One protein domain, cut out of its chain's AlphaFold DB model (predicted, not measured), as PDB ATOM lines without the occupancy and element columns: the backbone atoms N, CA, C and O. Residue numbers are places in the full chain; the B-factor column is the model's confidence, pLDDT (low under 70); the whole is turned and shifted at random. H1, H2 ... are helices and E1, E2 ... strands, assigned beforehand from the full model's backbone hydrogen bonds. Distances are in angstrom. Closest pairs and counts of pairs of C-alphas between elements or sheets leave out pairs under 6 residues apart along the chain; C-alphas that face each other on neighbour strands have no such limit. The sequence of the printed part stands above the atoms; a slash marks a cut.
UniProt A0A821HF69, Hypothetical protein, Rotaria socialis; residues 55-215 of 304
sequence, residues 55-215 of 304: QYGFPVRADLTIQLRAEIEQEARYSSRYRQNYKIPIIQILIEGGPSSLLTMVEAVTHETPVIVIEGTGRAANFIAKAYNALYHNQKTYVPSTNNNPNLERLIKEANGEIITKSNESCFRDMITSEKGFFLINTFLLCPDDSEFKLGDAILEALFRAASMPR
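Overview. This is residues 55 to 215 of the 304 residues of the protein "Hypothetical protein" of Rotaria socialis (UniProt A0A821HF69). Look for a small parallel sheet of three strands, E1, E2 and E3, sandwiched between helices: H2 and H3 cover one face and H7 the other. H4 packs on H3, H5 packs on H2, and the long helix H1 packs on H2 from outside, while residues 80 to 85 stick out as a free loop. The printed part has 161 residues, with seven named helices and three strands in the order H1 E1 H2 E2 H3 H4 H5 H6 E3 H7; the sheet's order is E1, E2, E3, and the class is mostly helix. The whole is compact, with a radius of gyration of the C-alphas of 15.9 A and spans of 50 by 41 by 32 A.

Along the chain. Find C-alpha 60 at (109.217, 28.568, -66.184); from there H1 runs 27.2 A to residue 78. Next come E1, residues 92 to 94, H2, residues 99 to 110 and 16.8 A long, and E2, residues 115 to 119. H3, residues 123 to 136, starts at C-alpha 123 (101.816, 14.133, -49.958) and spans 20.1 A. Read on through H4, residues 150 to 158, H5, residues 169 to 177, H6, residues 179 to 184, and E3, residues 185 to 189. H7, residues 199 to 211, runs 18.3 A to C-alpha 211 at (83.705, 7.696, -71.011).

Arrangement. Begin at the sheet: N 116 and O 92 are 2.8 A apart between E1 and E2, and N 117 and O 186 are 2.8 A apart between E2 and E3. E1, H2, E2 form a strand-helix-strand unit, parallel neighbour strands with a helix between, its crossover right-handed; E2, H3 to H6, E3 form another. Three layers, helices on both faces of a sheet, place H2 and H3 on one face, at heights of 9.7 A and 8.4 A, and H7 on the opposite face at 8.8 A. The hub H2 touches H1, closest C-alphas Ile 66 and Thr 104 at 5.7 A, and H5, Val 106 and Met 175 at 6.1 A. H3 and H4 form a helical hairpin, closest C-alphas Ala 131 and Leu 152 at 5.9 A. H6 touches H7, closest C-alphas Leu 184 and Ala 210 at 5.3 A. In H1 to H7 every O i to N i+4 pair is within hydrogen-bond range.

Size, cuts and confidence. The farthest C-alphas, Arg 83 and Pro 150, are 49.7 A apart. The printed part has no cut; the links H1 to E1 and H3 to H4 are long. Look for pLDDT under 70 at residues 55 to 62, 80 to 86, 145 to 148, 192 and 194 to 197.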
ATOM      1  N   GLN A  55     101.342  33.981 -63.631       53.50
ATOM      2  CA  GLN A  55     100.284  34.472 -62.729       53.50
ATOM      3  C   GLN A  55     100.102  33.587 -61.481       53.50
ATOM      4  O   GLN A  55      99.584  34.026 -60.454       53.50
ATOM      5  N   TYR A  56     100.578  32.344 -61.564       53.84
ATOM      6  CA  TYR A  56     100.580  31.365 -60.494       53.84
ATOM      7  C   TYR A  56     101.993  31.176 -59.879       53.84
ATOM      8  O   TYR A  56     102.243  30.221 -59.149       53.84
ATOM      9  N   GLY A  57     102.951  32.080 -60.101       53.94
ATOM     10  CA  GLY A  57     104.228  32.111 -59.369       53.94
ATOM     11  C   GLY A  57     105.093  30.843 -59.469       53.94
ATOM     12  O   GLY A  57     105.881  30.576 -58.558       53.94
ATOM     13  N   PHE A  58     104.938  30.045 -60.531       56.97
ATOM     14  CA  PHE A  58     105.723  28.827 -60.758       56.97
ATOM     15  C   PHE A  58     106.959  29.094 -61.633       56.97
ATOM     16  O   PHE A  58     106.933  29.975 -62.489       56.97
ATOM     17  N   PRO A  59     108.057  28.332 -61.451       57.31
ATOM     18  CA  PRO A  59     109.230  28.454 -62.309       57.31
ATOM     19  C   PRO A  59     108.914  28.002 -63.743       57.31
ATOM     20  O   PRO A  59     108.337  26.931 -63.941       57.31
ATOM     21  N   VAL A  60     109.400  28.770 -64.727       57.31
ATOM     22  CA  VAL A  60     109.217  28.568 -66.184       57.31
ATOM     23  C   VAL A  60     109.483  27.118 -66.638       57.31
ATOM     24  O   VAL A  60     108.788  26.589 -67.498       57.31
ATOM     25  N   ARG A  61     110.431  26.411 -66.001       57.34
ATOM     26  CA  ARG A  61     110.721  24.980 -66.253       57.34
ATOM     27  C   ARG A  61     109.528  24.047 -66.062       57.34
ATOM     28  O   ARG A  61     109.299  23.153 -66.877       57.34
ATOM     29  N   ALA A  62     108.843  24.190 -64.928       60.09
ATOM     30  CA  ALA A  62     107.734  23.311 -64.570       60.09
ATOM     31  C   ALA A  62     106.563  23.537 -65.528       60.09
ATOM     32  O   ALA A  62     105.904  22.582 -65.926       60.09
ATOM     33  N   ASP A  63     106.384  24.787 -65.945       70.69
ATOM     34  CA  ASP A  63     105.399  25.180 -66.934       70.69
ATOM     35  C   ASP A  63     105.655  24.520 -68.304       70.69
ATOM     36  O   ASP A  63     104.836  23.729 -68.774       70.69
ATOM     37  N   LEU A  64     106.841  24.725 -68.890       75.50
ATOM     38  CA  LEU A  64     107.194  24.162 -70.203       75.50
ATOM     39  C   LEU A  64     107.067  22.633 -70.253       75.50
ATOM     40  O   LEU A  64     106.629  22.073 -71.257       75.50
ATOM     41  N   THR A  65     107.422  21.948 -69.162       81.44
ATOM     42  CA  THR A  65     107.319  20.484 -69.083       81.44
ATOM     43  C   THR A  65     105.862  20.019 -69.081       81.44
ATOM     44  O   THR A  65     105.522  19.057 -69.771       81.44
ATOM     45  N   ILE A  66     104.993  20.694 -68.321       85.38
ATOM     46  CA  ILE A  66     103.560  20.372 -68.256       85.38
ATOM     47  C   ILE A  66     102.894  20.649 -69.607       85.38
ATOM     48  O   ILE A  66     102.138  19.804 -70.087       85.38
ATOM     49  N   GLN A  67     103.211  21.786 -70.232       83.38
ATOM     50  CA  GLN A  67     102.677  22.172 -71.539       83.38
ATOM     51  C   GLN A  67     103.085  21.187 -72.635       83.38
ATOM     52  O   GLN A  67     102.216  20.616 -73.288       83.38
ATOM     53  N   LEU A  68     104.387  20.915 -72.787       87.25
ATOM     54  CA  LEU A  68     104.865  19.990 -73.816       87.25
ATOM     55  C   LEU A  68     104.263  18.594 -73.635       87.25
ATOM     56  O   LEU A  68     103.866  17.953 -74.607       87.25
ATOM     57  N   ARG A  69     104.173  18.115 -72.387       89.12
ATOM     58  CA  ARG A  69     103.501  16.848 -72.091       89.12
ATOM     59  C   ARG A  69     102.059  16.875 -72.598       89.12
ATOM     60  O   ARG A  69     101.660  15.945 -73.294       89.12
ATOM     61  N   ALA A  70     101.293  17.908 -72.251       88.88
ATOM     62  CA  ALA A  70      99.896  18.025 -72.658       88.88
ATOM     63  C   ALA A  70      99.748  18.051 -74.189       88.88
ATOM     64  O   ALA A  70      98.890  17.353 -74.725       88.88
ATOM     65  N   GLU A  71     100.617  18.771 -74.902       88.38
ATOM     66  CA  GLU A  71     100.623  18.812 -76.370       88.38
ATOM     67  C   GLU A  71     100.900  17.437 -76.988       88.38
ATOM     68  O   GLU A  71     100.152  16.989 -77.860       88.38
ATOM     69  N   ILE A  72     101.917  16.722 -76.499       89.44
ATOM     70  CA  ILE A  72     102.231  15.362 -76.961       89.44
ATOM     71  C   ILE A  72     101.040  14.424 -76.726       89.44
ATOM     72  O   ILE A  72     100.716  13.610 -77.592       89.44
ATOM     73  N   GLU A  73     100.370  14.533 -75.578       90.31
ATOM     74  CA  GLU A  73      99.182  13.734 -75.271       90.31
ATOM     75  C   GLU A  73      98.022  14.032 -76.232       90.31
ATOM     76  O   GLU A  73      97.360  13.107 -76.710       90.31
ATOM     77  N   GLN A  74      97.780  15.302 -76.563       87.75
ATOM     78  CA  GLN A  74      96.749  15.673 -77.536       87.75
ATOM     79  C   GLN A  74      97.083  15.162 -78.941       87.75
ATOM     80  O   GLN A  74      96.238  14.533 -79.583       87.75
ATOM     81  N   GLU A  75      98.319  15.349 -79.396       87.50
ATOM     82  CA  GLU A  75      98.764  14.856 -80.702       87.50
ATOM     83  C   GLU A  75      98.679  13.330 -80.794       87.50
ATOM     84  O   GLU A  75      98.220  12.781 -81.799       87.50
ATOM     85  N   ALA A  76      99.043  12.616 -79.726       85.38
ATOM     86  CA  ALA A  76      98.893  11.167 -79.662       85.38
ATOM     87  C   ALA A  76      97.417  10.743 -79.736       85.38
ATOM     88  O   ALA A  76      97.080   9.828 -80.491       85.38
ATOM     89  N   ARG A  77      96.520  11.425 -79.012       82.62
ATOM     90  CA  ARG A  77      95.073  11.145 -79.032       82.62
ATOM     91  C   ARG A  77      94.443  11.278 -80.406       82.62
ATOM     92  O   ARG A  77      93.580  10.465 -80.741       82.62
ATOM     93  N   TYR A  78      94.839  12.302 -81.156       77.94
ATOM     94  CA  TYR A  78      94.213  12.677 -82.425       77.94
ATOM     95  C   TYR A  78      95.038  12.298 -83.657       77.94
ATOM     96  O   TYR A  78      94.656  12.633 -84.780       77.94
ATOM     97  N   SER A  79      96.142  11.566 -83.480       73.06
ATOM     98  CA  SER A  79      97.020  11.198 -84.586       73.06
ATOM     99  C   SER A  79      96.273  10.409 -85.667       73.06
ATOM    100  O   SER A  79      95.873   9.258 -85.478       73.06
ATOM    101  N   SER A  80      96.172  11.002 -86.858       57.25
ATOM    102  CA  SER A  80      95.487  10.453 -88.040       57.25
ATOM    103  C   SER A  80      96.121   9.176 -88.613       57.25
ATOM    104  O   SER A  80      95.590   8.575 -89.552       57.25
ATOM    105  N   ARG A  81      97.257   8.725 -88.057       57.16
ATOM    106  CA  ARG A  81      97.919   7.474 -88.456       57.16
ATOM    107  C   ARG A  81      97.090   6.229 -88.133       57.16
ATOM    108  O   ARG A  81      97.235   5.221 -88.829       57.16
ATOM    109  N   TYR A  82      96.189   6.297 -87.155       52.22
ATOM    110  CA  TYR A  82      95.243   5.221 -86.875       52.22
ATOM    111  C   TYR A  82      94.006   5.389 -87.773       52.22
ATOM    112  O   TYR A  82      93.132   6.208 -87.526       52.22
ATOM    113  N   ARG A  83      93.951   4.620 -88.872       47.28
ATOM    114  CA  ARG A  83      92.892   4.632 -89.914       47.28
ATOM    115  C   ARG A  83      91.528   4.079 -89.455       47.28
ATOM    116  O   ARG A  83      90.860   3.363 -90.200       47.28
ATOM    117  N   GLN A  84      91.122   4.349 -88.227       51.12
ATOM    118  CA  GLN A  84      89.830   3.984 -87.657       51.12
ATOM    119  C   GLN A  84      89.478   5.076 -86.640       51.12
ATOM    120  O   GLN A  84      90.390   5.626 -86.037       51.12
ATOM    121  N   ASN A  85      88.198   5.388 -86.444       56.22
ATOM    122  CA  ASN A  85      87.683   6.435 -85.544       56.22
ATOM    123  C   ASN A  85      87.961   6.176 -84.036       56.22
ATOM    124  O   ASN A  85      87.079   6.356 -83.201       56.22
ATOM    125  N   TYR A  86      89.155   5.709 -83.671       57.44
ATOM    126  CA  TYR A  86      89.580   5.403 -82.312       57.44
ATOM    127  C   TYR A  86      90.584   6.451 -81.842       57.44
ATOM    128  O   TYR A  86      91.654   6.603 -82.428       57.44
ATOM    129  N   LYS A  87      90.234   7.155 -80.763       71.38
ATOM    130  CA  LYS A  87      91.176   7.990 -80.015       71.38
ATOM    131  C   LYS A  87      92.041   7.079 -79.150       71.38
ATOM    132  O   LYS A  87      91.509   6.166 -78.516       71.38
ATOM    133  N   ILE A  88      93.349   7.319 -79.105       80.00
ATOM    134  CA  ILE A  88      94.232   6.575 -78.195       80.00
ATOM    135  C   ILE A  88      93.869   6.965 -76.752       80.00
ATOM    136  O   ILE A  88      93.914   8.158 -76.433       80.00
ATOM    137  N   PRO A  89      93.492   6.015 -75.876       83.44
ATOM    138  CA  PRO A  89      93.235   6.331 -74.480       83.44
ATOM    139  C   PRO A  89      94.553   6.697 -73.796       83.44
ATOM    140  O   PRO A  89      95.534   5.961 -73.872       83.44
ATOM    141  N   ILE A  90      94.564   7.843 -73.121       90.19
ATOM    142  CA  ILE A  90      95.700   8.312 -72.326       90.19
ATOM    143  C   ILE A  90      95.202   8.504 -70.908       90.19
ATOM    144  O   ILE A  90      94.142   9.103 -70.710       90.19
ATOM    145  N   ILE A  91      95.985   8.016 -69.952       93.88
ATOM    146  CA  ILE A  91      95.713   8.098 -68.525       93.88
ATOM    147  C   ILE A  91      96.946   8.625 -67.796       93.88
ATOM    148  O   ILE A  91      98.075   8.397 -68.233       93.88
ATOM    149  N   GLN A  92      96.736   9.305 -66.675       95.62
ATOM    150  CA  GLN A  92      97.805   9.730 -65.778       95.62
ATOM    151  C   GLN A  92      97.695   8.992 -64.444       95.62
ATOM    152  O   GLN A  92      96.600   8.832 -63.919       95.62
ATOM    153  N   ILE A  93      98.828   8.585 -63.870       95.69
ATOM    154  CA  ILE A  93      98.886   7.977 -62.535       95.69
ATOM    155  C   ILE A  93      99.663   8.914 -61.605       95.69
ATOM    156  O   ILE A  93     100.782   9.325 -61.916       95.69
ATOM    157  N   LEU A  94      99.065   9.252 -60.467       96.12
ATOM    158  CA  LEU A  94      99.657  10.037 -59.395       96.12
ATOM    159  C   LEU A  94      99.951   9.115 -58.208       96.12
ATOM    160  O   LEU A  94      99.032   8.642 -57.544       96.12
ATOM    161  N   ILE A  95     101.238   8.876 -57.952       93.00
ATOM    162  CA  ILE A  95     101.704   8.073 -56.814       93.00
ATOM    163  C   ILE A  95     101.999   8.984 -55.624       93.00
ATOM    164  O   ILE A  95     101.434   8.789 -54.575       93.00
ATOM    165  N   GLU A  96     102.812  10.027 -55.735       92.31
ATOM    166  CA  GLU A  96     103.053  10.945 -54.608       92.31
ATOM    167  C   GLU A  96     102.871  12.388 -55.094       92.31
ATOM    168  O   GLU A  96     101.795  12.754 -55.561       92.31
ATOM    169  N   GLY A  97     103.927  13.200 -55.054       91.19
ATOM    170  CA  GLY A  97     103.965  14.493 -55.718       91.19
ATOM    171  C   GLY A  97     103.876  15.696 -54.789       91.19
ATOM    172  O   GLY A  97     103.691  15.597 -53.576       91.19
ATOM    173  N   GLY A  98     104.046  16.862 -55.402       90.94
ATOM    174  CA  GLY A  98     104.013  18.166 -54.743       90.94
ATOM    175  C   GLY A  98     103.196  19.188 -55.539       90.94
ATOM    176  O   GLY A  98     102.395  18.799 -56.393       90.94
ATOM    177  N   PRO A  99     103.427  20.496 -55.327       88.50
ATOM    178  CA  PRO A  99     102.662  21.560 -55.981       88.50
ATOM    179  C   PRO A  99     102.653  21.478 -57.518       88.50
ATOM    180  O   PRO A  99     101.616  21.688 -58.141       88.50
ATOM    181  N   SER A 100     103.776  21.108 -58.147       85.75
ATOM    182  CA  SER A 100     103.857  20.938 -59.609       85.75
ATOM    183  C   SER A 100     103.079  19.721 -60.120       85.75
ATOM    184  O   SER A 100     102.531  19.754 -61.222       85.75
ATOM    185  N   SER A 101     102.991  18.649 -59.326       91.50
ATOM    186  CA  SER A 101     102.200  17.460 -59.671       91.50
ATOM    187  C   SER A 101     100.706  17.783 -59.697       91.50
ATOM    188  O   SER A 101      99.991  17.293 -60.568       91.50
ATOM    189  N   LEU A 102     100.256  18.666 -58.801       91.12
ATOM    190  CA  LEU A 102      98.888  19.176 -58.799       91.12
ATOM    191  C   LEU A 102      98.583  19.944 -60.089       91.12
ATOM    192  O   LEU A 102      97.562  19.688 -60.714       91.12
ATOM    193  N   LEU A 103      99.475  20.829 -60.540       88.62
ATOM    194  CA  LEU A 103      99.283  21.538 -61.813       88.62
ATOM    195  C   LEU A 103      99.263  20.594 -63.014       88.62
ATOM    196  O   LEU A 103      98.438  20.732 -63.911       88.62
ATOM    197  N   THR A 104     100.148  19.598 -63.000       91.62
ATOM    198  CA  THR A 104     100.188  18.548 -64.024       91.62
ATOM    199  C   THR A 104      98.842  17.820 -64.108       91.62
ATOM    200  O   THR A 104      98.374  17.492 -65.195       91.62
ATOM    201  N   MET A 105      98.206  17.589 -62.956       94.06
ATOM    202  CA  MET A 105      96.873  17.002 -62.851       94.06
ATOM    203  C   MET A 105      95.764  17.962 -63.309       94.06
ATOM    204  O   MET A 105      94.875  17.533 -64.038       94.06
ATOM    205  N   VAL A 106      95.829  19.249 -62.950       92.50
ATOM    206  CA  VAL A 106      94.896  20.281 -63.444       92.50
ATOM    207  C   VAL A 106      94.910  20.331 -64.969       92.50
ATOM    208  O   VAL A 106      93.848  20.325 -65.594       92.50
ATOM    209  N   GLU A 107      96.096  20.329 -65.582       91.62
ATOM    210  CA  GLU A 107      96.224  20.369 -67.039       91.62
ATOM    211  C   GLU A 107      95.680  19.088 -67.684       91.62
ATOM    212  O   GLU A 107      94.999  19.151 -68.707       91.62
ATOM    213  N   ALA A 108      95.902  17.930 -67.056       93.81
ATOM    214  CA  ALA A 108      95.356  16.655 -67.503       93.81
ATOM    215  C   ALA A 108      93.819  16.625 -67.456       93.81
ATOM    216  O   ALA A 108      93.186  16.307 -68.462       93.81
ATOM    217  N   VAL A 109      93.206  17.029 -66.340       94.19
ATOM    218  CA  VAL A 109      91.739  17.096 -66.194       94.19
ATOM    219  C   VAL A 109      91.132  18.107 -67.173       94.19
ATOM    220  O   VAL A 109      90.114  17.821 -67.808       94.19
ATOM    221  N   THR A 110      91.779  19.263 -67.364       91.38
ATOM    222  CA  THR A 110      91.377  20.277 -68.360       91.38
ATOM    223  C   THR A 110      91.247  19.659 -69.755       91.38
ATOM    224  O   THR A 110      90.238  19.868 -70.438       91.38
ATOM    225  N   HIS A 111      92.223  18.826 -70.113       90.00
ATOM    226  CA  HIS A 111      92.348  18.114 -71.379       90.00
ATOM    227  C   HIS A 111      91.607  16.767 -71.451       90.00
ATOM    228  O   HIS A 111      91.865  15.983 -72.367       90.00
ATOM    229  N   GLU A 112      90.698  16.487 -70.514       90.88
ATOM    230  CA  GLU A 112      89.924  15.238 -70.444       90.88
ATOM    231  C   GLU A 112      90.775  13.965 -70.311       90.88
ATOM    232  O   GLU A 112      90.379  12.880 -70.737       90.88
ATOM    233  N   THR A 113      91.956  14.084 -69.707       92.69
ATOM    234  CA  THR A 113      92.794  12.950 -69.321       92.69
ATOM    235  C   THR A 113      92.352  12.421 -67.958       92.69
ATOM    236  O   THR A 113      92.508  13.143 -66.972       92.69
ATOM    237  N   PRO A 114      91.830  11.182 -67.858       94.69
ATOM    238  CA  PRO A 114      91.571  10.573 -66.561       94.69
ATOM    239  C   PRO A 114      92.853  10.427 -65.743       94.69
ATOM    240  O   PRO A 114      93.928  10.123 -66.272       94.69
ATOM    241  N   VAL A 115      92.723  10.648 -64.438       97.00
ATOM    242  CA  VAL A 115      93.818  10.623 -63.475       97.00
ATOM    243  C   VAL A 115      93.495   9.622 -62.375       97.00
ATOM    244  O   VAL A 115      92.473   9.728 -61.699       97.00
ATOM    245  N   ILE A 116      94.393   8.664 -62.190       96.44
ATOM    246  CA  ILE A 116      94.380   7.697 -61.098       96.44
ATOM    247  C   ILE A 116      95.247   8.251 -59.981       96.44
ATOM    248  O   ILE A 116      96.437   8.476 -60.173       96.44
ATOM    249  N   VAL A 117      94.658   8.453 -58.814       96.19
ATOM    250  CA  VAL A 117      95.341   8.873 -57.596       96.19
ATOM    251  C   VAL A 117      95.465   7.659 -56.693       96.19
ATOM    252  O   VAL A 117      94.458   7.102 -56.259       96.19
ATOM    253  N   ILE A 118      96.699   7.249 -56.417       93.75
ATOM    254  CA  ILE A 118      96.968   6.175 -55.468       93.75
ATOM    255  C   ILE A 118      96.966   6.797 -54.072       93.75
ATOM    256  O   ILE A 118      97.778   7.658 -53.768       93.75
ATOM    257  N   GLU A 119      96.008   6.428 -53.235       92.31
ATOM    258  CA  GLU A 119      95.949   6.835 -51.836       92.31
ATOM    259  C   GLU A 119      96.809   5.890 -50.985       92.31
ATOM    260  O   GLU A 119      96.868   4.690 -51.231       92.31
ATOM    261  N   GLY A 120      97.486   6.423 -49.970       89.50
ATOM    262  CA  GLY A 120      98.391   5.683 -49.079       89.50
ATOM    263  C   GLY A 120      99.875   5.926 -49.369       89.50
ATOM    264  O   GLY A 120     100.727   5.659 -48.529       89.50
ATOM    265  N   THR A 121     100.188   6.522 -50.513       90.75
ATOM    266  CA  THR A 121     101.547   6.773 -51.018       90.75
ATOM    267  C   THR A 121     102.112   8.147 -50.637       90.75
ATOM    268  O   THR A 121     103.321   8.341 -50.726       90.75
ATOM    269  N   GLY A 122     101.283   9.078 -50.145       90.25
ATOM    270  CA  GLY A 122     101.743  10.300 -49.465       90.25
ATOM    271  C   GLY A 122     101.444  11.630 -50.169       90.25
ATOM    272  O   GLY A 122     100.883  11.678 -51.264       90.25
ATOM    273  N   ARG A 123     101.810  12.728 -49.488       92.44
ATOM    274  CA  ARG A 123     101.816  14.133 -49.958       92.44
ATOM    275  C   ARG A 123     100.608  14.508 -50.833       92.44
ATOM    276  O   ARG A 123      99.476  14.449 -50.352       92.44
ATOM    277  N   ALA A 124     100.835  14.909 -52.092       94.19
ATOM    278  CA  ALA A 124      99.783  15.375 -52.991       94.19
ATOM    279  C   ALA A 124      98.722  14.299 -53.254       94.19
ATOM    280  O   ALA A 124      97.538  14.622 -53.239       94.19
ATOM    281  N   ALA A 125      99.123  13.040 -53.436       95.31
ATOM    282  CA  ALA A 125      98.192  11.953 -53.713       95.31
ATOM    283  C   ALA A 125      97.201  11.740 -52.557       95.31
ATOM    284  O   ALA A 125      95.989  11.772 -52.767       95.31
ATOM    285  N   ASN A 126      97.691  11.667 -51.314       94.88
ATOM    286  CA  ASN A 126      96.824  11.536 -50.135       94.88
ATOM    287  C   ASN A 126      95.940  12.769 -49.919       94.88
ATOM    288  O   ASN A 126      94.786  12.643 -49.514       94.88
ATOM    289  N   PHE A 127      96.476  13.968 -50.157       95.38
ATOM    290  CA  PHE A 127      95.702  15.201 -50.048       95.38
ATOM    291  C   PHE A 127      94.549  15.232 -51.060       95.38
ATOM    292  O   PHE A 127      93.402  15.462 -50.675       95.38
ATOM    293  N   ILE A 128      94.836  14.949 -52.334       95.69
ATOM    294  CA  ILE A 128      93.838  14.928 -53.407       95.69
ATOM    295  C   ILE A 128      92.799  13.836 -53.150       95.69
ATOM    296  O   ILE A 128      91.611  14.109 -53.290       95.69
ATOM    297  N   ALA A 129      93.215  12.641 -52.720       95.00
ATOM    298  CA  ALA A 129      92.293  11.559 -52.389       95.00
ATOM    299  C   ALA A 129      91.318  11.955 -51.269       95.00
ATOM    300  O   ALA A 129      90.104  11.835 -51.426       95.00
ATOM    301  N   LYS A 130      91.826  12.542 -50.176       94.56
ATOM    302  CA  LYS A 130      90.989  13.056 -49.079       94.56
ATOM    303  C   LYS A 130      90.040  14.160 -49.534       94.56
ATOM    304  O   LYS A 130      88.878  14.152 -49.137       94.56
ATOM    305  N   ALA A 131      90.518  15.101 -50.349       93.94
ATOM    306  CA  ALA A 131      89.699  16.194 -50.868       93.94
ATOM    307  C   ALA A 131      88.587  15.679 -51.793       93.94
ATOM    308  O   ALA A 131      87.434  16.079 -51.649       93.94
ATOM    309  N   TYR A 132      88.920  14.750 -52.691       93.62
ATOM    310  CA  TYR A 132      87.971  14.098 -53.586       93.62
ATOM    311  C   TYR A 132      86.902  13.325 -52.805       93.62
ATOM    312  O   TYR A 132      85.705  13.525 -53.017       93.62
ATOM    313  N   ASN A 133      87.321  12.509 -51.834       91.69
ATOM    314  CA  ASN A 133      86.413  11.754 -50.977       91.69
ATOM    315  C   ASN A 133      85.533  12.693 -50.134       91.69
ATOM    316  O   ASN A 133      84.330  12.485 -50.046       91.69
ATOM    317  N   ALA A 134      86.062  13.795 -49.598       90.25
ATOM    318  CA  ALA A 134      85.258  14.771 -48.853       90.25
ATOM    319  C   ALA A 134      84.114  15.404 -49.676       90.25
ATOM    320  O   ALA A 134      83.134  15.873 -49.090       90.25
ATOM    321  N   LEU A 135      84.233  15.430 -51.007       89.12
ATOM    322  CA  LEU A 135      83.207  15.944 -51.917       89.12
ATOM    323  C   LEU A 135      82.265  14.857 -52.435       89.12
ATOM    324  O   LEU A 135      81.056  15.081 -52.492       89.12
ATOM    325  N   TYR A 136      82.813  13.701 -52.813       88.38
ATOM    326  CA  TYR A 136      82.129  12.728 -53.668       88.38
ATOM    327  C   TYR A 136      82.055  11.316 -53.091       88.38
ATOM    328  O   TYR A 136      81.708  10.386 -53.820       88.38
ATOM    329  N   HIS A 137      82.360  11.124 -51.803       81.12
ATOM    330  CA  HIS A 137      82.313   9.805 -51.170       81.12
ATOM    331  C   HIS A 137      80.991   9.079 -51.474       81.12
ATOM    332  O   HIS A 137      79.910   9.571 -51.140       81.12
ATOM    333  N   ASN A 138      81.085   7.905 -52.105       73.12
ATOM    334  CA  ASN A 138      79.963   7.058 -52.531       73.12
ATOM    335  C   ASN A 138      78.936   7.717 -53.479       73.12
ATOM    336  O   ASN A 138      77.821   7.212 -53.621       73.12
ATOM    337  N   GLN A 139      79.278   8.819 -54.150       78.44
ATOM    338  CA  GLN A 139      78.392   9.453 -55.128       78.44
ATOM    339  C   GLN A 139      78.538   8.811 -56.510       78.44
ATOM    340  O   GLN A 139      79.628   8.763 -57.077       78.44
ATOM    341  N   LYS A 140      77.413   8.362 -57.080       70.94
ATOM    342  CA  LYS A 140      77.336   7.839 -58.458       70.94
ATOM    343  C   LYS A 140      77.039   8.920 -59.500       70.94
ATOM    344  O   LYS A 140      77.300   8.725 -60.682       70.94
ATOM    345  N   THR A 141      76.493  10.052 -59.070       77.94
ATOM    346  CA  THR A 141      76.102  11.173 -59.931       77.94
ATOM    347  C   THR A 141      76.797  12.440 -59.477       77.94
ATOM    348  O   THR A 141      76.885  12.689 -58.275       77.94
ATOM    349  N   TYR A 142      77.232  13.256 -60.433       83.94
ATOM    350  CA  TYR A 142      77.782  14.564 -60.121       83.94
ATOM    351  C   TYR A 142      76.697  15.449 -59.502       83.94
ATOM    352  O   TYR A 142      75.644  15.677 -60.100       83.94
ATOM    353  N   VAL A 143      76.968  15.954 -58.302       81.56
ATOM    354  CA  VAL A 143      76.173  17.003 -57.669       81.56
ATOM    355  C   VAL A 143      77.069  18.230 -57.549       81.56
ATOM    356  O   VAL A 143      78.134  18.125 -56.933       81.56
ATOM    357  N   PRO A 144      76.674  19.388 -58.112       78.56
ATOM    358  CA  PRO A 144      77.428  20.620 -57.947       78.56
ATOM    359  C   PRO A 144      77.623  20.913 -56.460       78.56
ATOM    360  O   PRO A 144      76.659  21.144 -55.724       78.56
ATOM    361  N   SER A 145      78.873  20.866 -56.004       69.69
ATOM    362  CA  SER A 145      79.192  21.233 -54.631       69.69
ATOM    363  C   SER A 145      79.037  22.743 -54.489       69.69
ATOM    364  O   SER A 145      79.461  23.504 -55.359       69.69
ATOM    365  N   THR A 146      78.427  23.205 -53.399       64.12
ATOM    366  CA  THR A 146      78.494  24.627 -53.066       64.12
ATOM    367  C   THR A 146      79.943  24.963 -52.719       64.12
ATOM    368  O   THR A 146      80.604  24.201 -52.016       64.12
ATOM    369  N   ASN A 147      80.440  26.117 -53.178       60.44
ATOM    370  CA  ASN A 147      81.839  26.553 -53.001       60.44
ATOM    371  C   ASN A 147      82.339  26.589 -51.539       60.44
ATOM    372  O   ASN A 147      83.517  26.828 -51.311       60.44
ATOM    373  N   ASN A 148      81.471  26.332 -50.557       67.12
ATOM    374  CA  ASN A 148      81.733  26.439 -49.128       67.12
ATOM    375  C   ASN A 148      81.645  25.077 -48.416       67.12
ATOM    376  O   ASN A 148      81.027  24.986 -47.355       67.12
ATOM    377  N   ASN A 149      82.223  24.004 -48.969       82.69
ATOM    378  CA  ASN A 149      82.342  22.754 -48.213       82.69
ATOM    379  C   ASN A 149      83.382  22.939 -47.082       82.69
ATOM    380  O   ASN A 149      84.579  23.050 -47.368       82.69
ATOM    381  N   PRO A 150      82.974  22.950 -45.796       85.94
ATOM    382  CA  PRO A 150      83.875  23.271 -44.688       85.94
ATOM    383  C   PRO A 150      84.992  22.233 -44.512       85.94
ATOM    384  O   PRO A 150      86.080  22.578 -44.047       85.94
ATOM    385  N   ASN A 151      84.754  20.977 -44.908       88.25
ATOM    386  CA  ASN A 151      85.764  19.924 -44.852       88.25
ATOM    387  C   ASN A 151      86.847  20.149 -45.910       88.25
ATOM    388  O   ASN A 151      88.029  20.007 -45.605       88.25
ATOM    389  N   LEU A 152      86.457  20.560 -47.122       89.62
ATOM    390  CA  LEU A 152      87.409  20.907 -48.177       89.62
ATOM    391  C   LEU A 152      88.268  22.110 -47.764       89.62
ATOM    392  O   LEU A 152      89.488  22.056 -47.888       89.62
ATOM    393  N   GLU A 153      87.659  23.159 -47.202       90.88
ATOM    394  CA  GLU A 153      88.403  24.338 -46.728       90.88
ATOM    395  C   GLU A 153      89.417  23.999 -45.640       90.88
ATOM    396  O   GLU A 153      90.523  24.543 -45.605       90.88
ATOM    397  N   ARG A 154      89.052  23.091 -44.732       92.50
ATOM    398  CA  ARG A 154      89.965  22.614 -43.699       92.50
ATOM    399  C   ARG A 154      91.160  21.886 -44.316       92.50
ATOM    400  O   ARG A 154      92.290  22.197 -43.952       92.50
ATOM    401  N   LEU A 155      90.922  20.978 -45.263       92.50
ATOM    402  CA  LEU A 155      91.986  20.234 -45.942       92.50
ATOM    403  C   LEU A 155      92.920  21.163 -46.731       92.50
ATOM    404  O   LEU A 155      94.136  21.007 -46.658       92.50
ATOM    405  N   ILE A 156      92.374  22.153 -47.446       91.75
ATOM    406  CA  ILE A 156      93.166  23.146 -48.195       91.75
ATOM    407  C   ILE A 156      94.078  23.937 -47.249       91.75
ATOM    408  O   ILE A 156      95.258  24.127 -47.543       91.75
ATOM    409  N   LYS A 157      93.565  24.349 -46.082       91.19
ATOM    410  CA  LYS A 157      94.360  25.041 -45.057       91.19
ATOM    411  C   LYS A 157      95.452  24.155 -44.461       91.19
ATOM    412  O   LYS A 157      96.553  24.648 -44.239       91.19
ATOM    413  N   GLU A 158      95.157  22.881 -44.208       91.00
ATOM    414  CA  GLU A 158      96.127  21.907 -43.688       91.00
ATOM    415  C   GLU A 158      97.256  21.625 -44.696       91.00
ATOM    416  O   GLU A 158      98.400  21.447 -44.291       91.00
ATOM    417  N   ALA A 159      96.961  21.641 -45.999       89.12
ATOM    418  CA  ALA A 159      97.934  21.389 -47.067       89.12
ATOM    419  C   ALA A 159      98.709  22.638 -47.539       89.12
ATOM    420  O   ALA A 159      99.559  22.541 -48.436       89.12
ATOM    421  N   ASN A 160      98.408  23.811 -46.974       88.19
ATOM    422  CA  ASN A 160      99.003  25.084 -47.369       88.19
ATOM    423  C   ASN A 160     100.506  25.134 -47.043       88.19
ATOM    424  O   ASN A 160     100.930  24.836 -45.929       88.19
ATOM    425  N   GLY A 161     101.315  25.547 -48.016       80.81
ATOM    426  CA  GLY A 161     102.772  25.633 -47.915       80.81
ATOM    427  C   GLY A 161     103.513  24.351 -48.308       80.81
ATOM    428  O   GLY A 161     104.679  24.438 -48.686       80.81
ATOM    429  N   GLU A 162     102.850  23.190 -48.290       85.62
ATOM    430  CA  GLU A 162     103.443  21.919 -48.727       85.62
ATOM    431  C   GLU A 162     102.982  21.519 -50.135       85.62
ATOM    432  O   GLU A 162     103.812  21.283 -51.015       85.62
ATOM    433  N   ILE A 163     101.664  21.458 -50.354       88.44
ATOM    434  CA  ILE A 163     101.045  21.028 -51.621       88.44
ATOM    435  C   ILE A 163     100.261  22.173 -52.253       88.44
ATOM    436  O   ILE A 163     100.399  22.441 -53.449       88.44
ATOM    437  N   ILE A 164      99.457  22.859 -51.438       90.31
ATOM    438  CA  ILE A 164      98.717  24.039 -51.860       90.31
ATOM    439  C   ILE A 164      99.588  25.273 -51.653       90.31
ATOM    440  O   ILE A 164     100.144  25.507 -50.582       90.31
ATOM    441  N   THR A 165      99.690  26.078 -52.697       87.25
ATOM    442  CA  THR A 165     100.281  27.408 -52.686       87.25
ATOM    443  C   THR A 165      99.185  28.418 -52.998       87.25
ATOM    444  O   THR A 165      98.194  28.093 -53.652       87.25
ATOM    445  N   LYS A 166      99.388  29.686 -52.615       81.06
ATOM    446  CA  LYS A 166      98.467  30.789 -52.971       81.06
ATOM    447  C   LYS A 166      98.139  30.843 -54.463       81.06
ATOM    448  O   LYS A 166      97.120  31.384 -54.861       81.06
ATOM    449  N   SER A 167      99.046  30.323 -55.275       77.25
ATOM    450  CA  SER A 167      98.928  30.323 -56.707       77.25
ATOM    451  C   SER A 167      98.188  29.134 -57.308       77.25
ATOM    452  O   SER A 167      97.513  29.315 -58.308       77.25
ATOM    453  N   ASN A 168      98.285  27.928 -56.750       85.31
ATOM    454  CA  ASN A 168      97.586  26.769 -57.316       85.31
ATOM    455  C   ASN A 168      96.210  26.523 -56.678       85.31
ATOM    456  O   ASN A 168      95.440  25.727 -57.210       85.31
ATOM    457  N   GLU A 169      95.884  27.213 -55.577       89.06
ATOM    458  CA  GLU A 169      94.652  26.992 -54.816       89.06
ATOM    459  C   GLU A 169      93.389  27.158 -55.673       89.06
ATOM    460  O   GLU A 169      92.523  26.285 -55.643       89.06
ATOM    461  N   SER A 170      93.291  28.239 -56.459       88.31
ATOM    462  CA  SER A 170      92.112  28.485 -57.307       88.31
ATOM    463  C   SER A 170      91.935  27.375 -58.337       88.31
ATOM    464  O   SER A 170      90.880  26.757 -58.399       88.31
ATOM    465  N   CYS A 171      92.990  27.048 -59.087       89.00
ATOM    466  CA  CYS A 171      92.926  26.004 -60.107       89.00
ATOM    467  C   CYS A 171      92.634  24.622 -59.513       89.00
ATOM    468  O   CYS A 171      91.897  23.841 -60.111       89.00
ATOM    469  N   PHE A 172      93.194  24.311 -58.338       91.56
ATOM    470  CA  PHE A 172      92.881  23.079 -57.619       91.56
ATOM    471  C   PHE A 172      91.396  23.012 -57.265       91.56
ATOM    472  O   PHE A 172      90.750  21.996 -57.516       91.56
ATOM    473  N   ARG A 173      90.867  24.094 -56.689       91.00
ATOM    474  CA  ARG A 173      89.471  24.208 -56.269       91.00
ATOM    475  C   ARG A 173      88.531  24.054 -57.457       91.00
ATOM    476  O   ARG A 173      87.606  23.247 -57.391       91.00
ATOM    477  N   ASP A 174      88.809  24.750 -58.552       90.31
ATOM    478  CA  ASP A 174      88.029  24.660 -59.786       90.31
ATOM    479  C   ASP A 174      88.067  23.234 -60.356       90.31
ATOM    480  O   ASP A 174      87.028  22.656 -60.668       90.31
ATOM    481  N   MET A 175      89.250  22.614 -60.417       93.69
ATOM    482  CA  MET A 175      89.407  21.235 -60.881       93.69
ATOM    483  C   MET A 175      88.612  20.249 -60.017       93.69
ATOM    484  O   MET A 175      87.810  19.492 -60.560       93.69
ATOM    485  N   ILE A 176      88.825  20.245 -58.696       93.06
ATOM    486  CA  ILE A 176      88.277  19.226 -57.790       93.06
ATOM    487  C   ILE A 176      86.761  19.348 -57.619       93.06
ATOM    488  O   ILE A 176      86.122  18.347 -57.336       93.06
ATOM    489  N   THR A 177      86.191  20.546 -57.790       91.75
ATOM    490  CA  THR A 177      84.741  20.784 -57.664       91.75
ATOM    491  C   THR A 177      83.981  20.661 -58.983       91.75
ATOM    492  O   THR A 177      82.759  20.525 -58.957       91.75
ATOM    493  N   SER A 178      84.679  20.699 -60.122       91.81
ATOM    494  CA  SER A 178      84.065  20.613 -61.449       91.81
ATOM    495  C   SER A 178      83.478  19.234 -61.769       91.81
ATOM    496  O   SER A 178      83.929  18.202 -61.273       91.81
ATOM    497  N   GLU A 179      82.536  19.206 -62.716       90.94
ATOM    498  CA  GLU A 179      82.007  17.959 -63.287       90.94
ATOM    499  C   GLU A 179      83.120  17.108 -63.917       90.94
ATOM    500  O   GLU A 179      83.177  15.896 -63.713       90.94
ATOM    501  N   LYS A 180      84.071  17.751 -64.610       92.81
ATOM    502  CA  LYS A 180      85.262  17.078 -65.148       92.81
ATOM    503  C   LYS A 180      86.060  16.394 -64.038       92.81
ATOM    504  O   LYS A 180      86.418  15.229 -64.186       92.81
ATOM    505  N   GLY A 181      86.301  17.086 -62.925       92.75
ATOM    506  CA  GLY A 181      86.972  16.523 -61.753       92.75
ATOM    507  C   GLY A 181      86.257  15.291 -61.206       92.75
ATOM    508  O   GLY A 181      86.900  14.275 -60.956       92.75
ATOM    509  N   PHE A 182      84.927  15.338 -61.101       92.94
ATOM    510  CA  PHE A 182      84.127  14.213 -60.617       92.94
ATOM    511  C   PHE A 182      84.304  12.936 -61.449       92.94
ATOM    512  O   PHE A 182      84.446  11.854 -60.877       92.94
ATOM    513  N   PHE A 183      84.297  13.037 -62.779       91.81
ATOM    514  CA  PHE A 183      84.379  11.862 -63.651       91.81
ATOM    515  C   PHE A 183      85.810  11.423 -63.989       91.81
ATOM    516  O   PHE A 183      86.031  10.249 -64.285       91.81
ATOM    517  N   LEU A 184      86.778  12.343 -63.985       94.62
ATOM    518  CA  LEU A 184      88.148  12.061 -64.425       94.62
ATOM    519  C   LEU A 184      89.086  11.673 -63.285       94.62
ATOM    520  O   LEU A 184      90.076  10.988 -63.540       94.62
ATOM    521  N   ILE A 185      88.805  12.089 -62.050       95.62
ATOM    522  CA  ILE A 185      89.640  11.766 -60.890       95.62
ATOM    523  C   ILE A 185      89.142  10.461 -60.272       95.62
ATOM    524  O   ILE A 185      87.984  10.350 -59.878       95.62
ATOM    525  N   ASN A 186      90.032   9.475 -60.179       93.81
ATOM    526  CA  ASN A 186      89.741   8.161 -59.618       93.81
ATOM    527  C   ASN A 186      90.734   7.879 -58.495       93.81
ATOM    528  O   ASN A 186      91.940   7.943 -58.715       93.81
ATOM    529  N   THR A 187      90.234   7.609 -57.291       93.38
ATOM    530  CA  THR A 187      91.074   7.383 -56.108       93.38
ATOM    531  C   THR A 187      91.088   5.899 -55.774       93.38
ATOM    532  O   THR A 187      90.040   5.260 -55.771       93.38
ATOM    533  N   PHE A 188      92.274   5.352 -55.524       90.00
ATOM    534  CA  PHE A 188      92.453   3.944 -55.187       90.00
ATOM    535  C   PHE A 188      93.330   3.822 -53.958       90.00
ATOM    536  O   PHE A 188      94.486   4.240 -53.978       90.00
ATOM    537  N   LEU A 189      92.787   3.230 -52.898       88.19
ATOM    538  CA  LEU A 189      93.533   2.988 -51.675       88.19
ATOM    539  C   LEU A 189      94.512   1.831 -51.872       88.19
ATOM    540  O   LEU A 189      94.118   0.711 -52.187       88.19
ATOM    541  N   LEU A 190      95.794   2.108 -51.657       84.06
ATOM    542  CA  LEU A 190      96.828   1.092 -51.587       84.06
ATOM    543  C   LEU A 190      96.799   0.453 -50.194       84.06
ATOM    544  O   LEU A 190      97.427   0.944 -49.255       84.06
ATOM    545  N   CYS A 191      96.050  -0.639 -50.058       76.50
ATOM    546  CA  CYS A 191      96.044  -1.462 -48.853       76.50
ATOM    547  C   CYS A 191      97.279  -2.382 -48.843       76.50
ATOM    548  O   CYS A 191      97.445  -3.171 -49.771       76.50
ATOM    549  N   PRO A 192      98.135  -2.339 -47.805       69.19
ATOM    550  CA  PRO A 192      99.307  -3.216 -47.706       69.19
ATOM    551  C   PRO A 192      98.961  -4.711 -47.652       69.19
ATOM    552  O   PRO A 192      99.782  -5.541 -48.033       69.19
ATOM    553  N   ASP A 193      97.755  -5.031 -47.176       70.88
ATOM    554  CA  ASP A 193      97.263  -6.400 -47.001       70.88
ATOM    555  C   ASP A 193      96.583  -6.961 -48.265       70.88
ATOM    556  O   ASP A 193      96.326  -8.163 -48.339       70.88
ATOM    557  N   ASP A 194      96.315  -6.119 -49.271       68.19
ATOM    558  CA  ASP A 194      95.771  -6.576 -50.549       68.19
ATOM    559  C   ASP A 194      96.893  -7.193 -51.387       68.19
ATOM    560  O   ASP A 194      97.760  -6.512 -51.936       68.19
ATOM    561  N   SER A 195      96.862  -8.521 -51.508       58.94
ATOM    562  CA  SER A 195      97.887  -9.301 -52.206       58.94
ATOM    563  C   SER A 195      97.972  -9.021 -53.714       58.94
ATOM    564  O   SER A 195      98.945  -9.418 -54.348       58.94
ATOM    565  N   GLU A 196      96.981  -8.339 -54.297       64.38
ATOM    566  CA  GLU A 196      96.959  -7.965 -55.711       64.38
ATOM    567  C   GLU A 196      96.313  -6.586 -55.910       64.38
ATOM    568  O   GLU A 196      95.116  -6.476 -56.175       64.38
ATOM    569  N   PHE A 197      97.104  -5.510 -55.858       67.19
ATOM    570  CA  PHE A 197      96.664  -4.243 -56.443       67.19
ATOM    571  C   PHE A 197      96.531  -4.418 -57.963       67.19
ATOM    572  O   PHE A 197      97.517  -4.395 -58.708       67.19
ATOM    573  N   LYS A 198      95.301  -4.615 -58.442       77.62
ATOM    574  CA  LYS A 198      95.007  -4.810 -59.865       77.62
ATOM    575  C   LYS A 198      94.985  -3.469 -60.589       77.62
ATOM    576  O   LYS A 198      93.935  -2.978 -60.991       77.62
ATOM    577  N   LEU A 199      96.169  -2.895 -60.816       83.44
ATOM    578  CA  LEU A 199      96.333  -1.641 -61.564       83.44
ATOM    579  C   LEU A 199      95.594  -1.664 -62.914       83.44
ATOM    580  O   LEU A 199      95.048  -0.651 -63.335       83.44
ATOM    581  N   GLY A 200      95.548  -2.819 -63.588       82.25
ATOM    582  CA  GLY A 200      94.808  -2.969 -64.842       82.25
ATOM    583  C   GLY A 200      93.308  -2.689 -64.707       82.25
ATOM    584  O   GLY A 200      92.730  -2.070 -65.596       82.25
ATOM    585  N   ASP A 201      92.696  -3.087 -63.591       81.38
ATOM    586  CA  ASP A 201      91.275  -2.841 -63.331       81.38
ATOM    587  C   ASP A 201      91.051  -1.364 -62.987       81.38
ATOM    588  O   ASP A 201      90.144  -0.746 -63.537       81.38
ATOM    589  N   ALA A 202      91.957  -0.759 -62.208       86.62
ATOM    590  CA  ALA A 202      91.939   0.677 -61.919       86.62
ATOM    591  C   ALA A 202      92.060   1.542 -63.190       86.62
ATOM    592  O   ALA A 202      91.366   2.550 -63.336       86.62
ATOM    593  N   ILE A 203      92.915   1.136 -64.139       89.25
ATOM    594  CA  ILE A 203      93.047   1.794 -65.448       89.25
ATOM    595  C   ILE A 203      91.738   1.729 -66.229       89.25
ATOM    596  O   ILE A 203      91.297   2.742 -66.776       89.25
ATOM    597  N   LEU A 204      91.107   0.560 -66.277       85.06
ATOM    598  CA  LEU A 204      89.854   0.386 -67.003       85.06
ATOM    599  C   LEU A 204      88.707   1.151 -66.360       85.06
ATOM    600  O   LEU A 204      87.987   1.843 -67.071       85.06
ATOM    601  N   GLU A 205      88.575   1.088 -65.038       84.38
ATOM    602  CA  GLU A 205      87.559   1.827 -64.292       84.38
ATOM    603  C   GLU A 205      87.685   3.336 -64.530       84.38
ATOM    604  O   GLU A 205      86.704   3.997 -64.870       84.38
ATOM    605  N   ALA A 206      88.904   3.876 -64.472       90.38
ATOM    606  CA  ALA A 206      89.142   5.288 -64.737       90.38
ATOM    607  C   ALA A 206      88.793   5.693 -66.181       90.38
ATOM    608  O   ALA A 206      88.203   6.754 -66.405       90.38
ATOM    609  N   LEU A 207      89.111   4.849 -67.168       88.12
ATOM    610  CA  LEU A 207      88.732   5.082 -68.567       88.12
ATOM    611  C   LEU A 207      87.216   4.972 -68.776       88.12
ATOM    612  O   LEU A 207      86.634   5.756 -69.527       88.12
ATOM    613  N   PHE A 208      86.565   4.026 -68.105       84.12
ATOM    614  CA  PHE A 208      85.122   3.813 -68.170       84.12
ATOM    615  C   PHE A 208      84.364   4.983 -67.563       84.12
ATOM    616  O   PHE A 208      83.422   5.485 -68.175       84.12
ATOM    617  N   ARG A 209      84.816   5.469 -66.408       86.38
ATOM    618  CA  ARG A 209      84.241   6.636 -65.748       86.38
ATOM    619  C   ARG A 209      84.417   7.907 -66.577       86.38
ATOM    620  O   ARG A 209      83.471   8.681 -66.712       86.38
ATOM    621  N   ALA A 210      85.578   8.078 -67.212       87.62
ATOM    622  CA  ALA A 210      85.819   9.173 -68.149       87.62
ATOM    623  C   ALA A 210      84.907   9.107 -69.387       87.62
ATOM    624  O   ALA A 210      84.438  10.143 -69.862       87.62
ATOM    625  N   ALA A 211      84.636   7.903 -69.903       80.75
ATOM    626  CA  ALA A 211      83.705   7.696 -71.011       80.75
ATOM    627  C   ALA A 211      82.246   7.986 -70.616       80.75
ATOM    628  O   ALA A 211      81.462   8.394 -71.469       80.75
ATOM    629  N   SER A 212      81.894   7.824 -69.337       79.56
ATOM    630  CA  SER A 212      80.566   8.124 -68.789       79.56
ATOM    631  C   SER A 212      80.288   9.617 -68.559       79.56
ATOM    632  O   SER A 212      79.162   9.954 -68.195       79.56
ATOM    633  N   MET A 213      81.257  10.516 -68.782       82.62
ATOM    634  CA  MET A 213      80.989  11.960 -68.743       82.62
ATOM    635  C   MET A 213      79.880  12.346 -69.730       82.62
ATOM    636  O   MET A 213      79.948  11.937 -70.895       82.62
ATOM    637  N   PRO A 214      78.915  13.193 -69.325       72.69
ATOM    638  CA  PRO A 214      77.931  13.751 -70.238       72.69
ATOM    639  C   PRO A 214      78.622  14.484 -71.391       72.69
ATOM    640  O   PRO A 214      79.322  15.477 -71.206       72.69
ATOM    641  N   ARG A 215      78.440  13.972 -72.608       71.31
ATOM    642  CA  ARG A 215      78.924  14.581 -73.852       71.31
ATOM    643  C   ARG A 215      77.732  14.874 -74.749       71.31
ATOM    644  O   ARG A 215      76.748  14.137 -74.734       71.31
TER     645      ARG A 215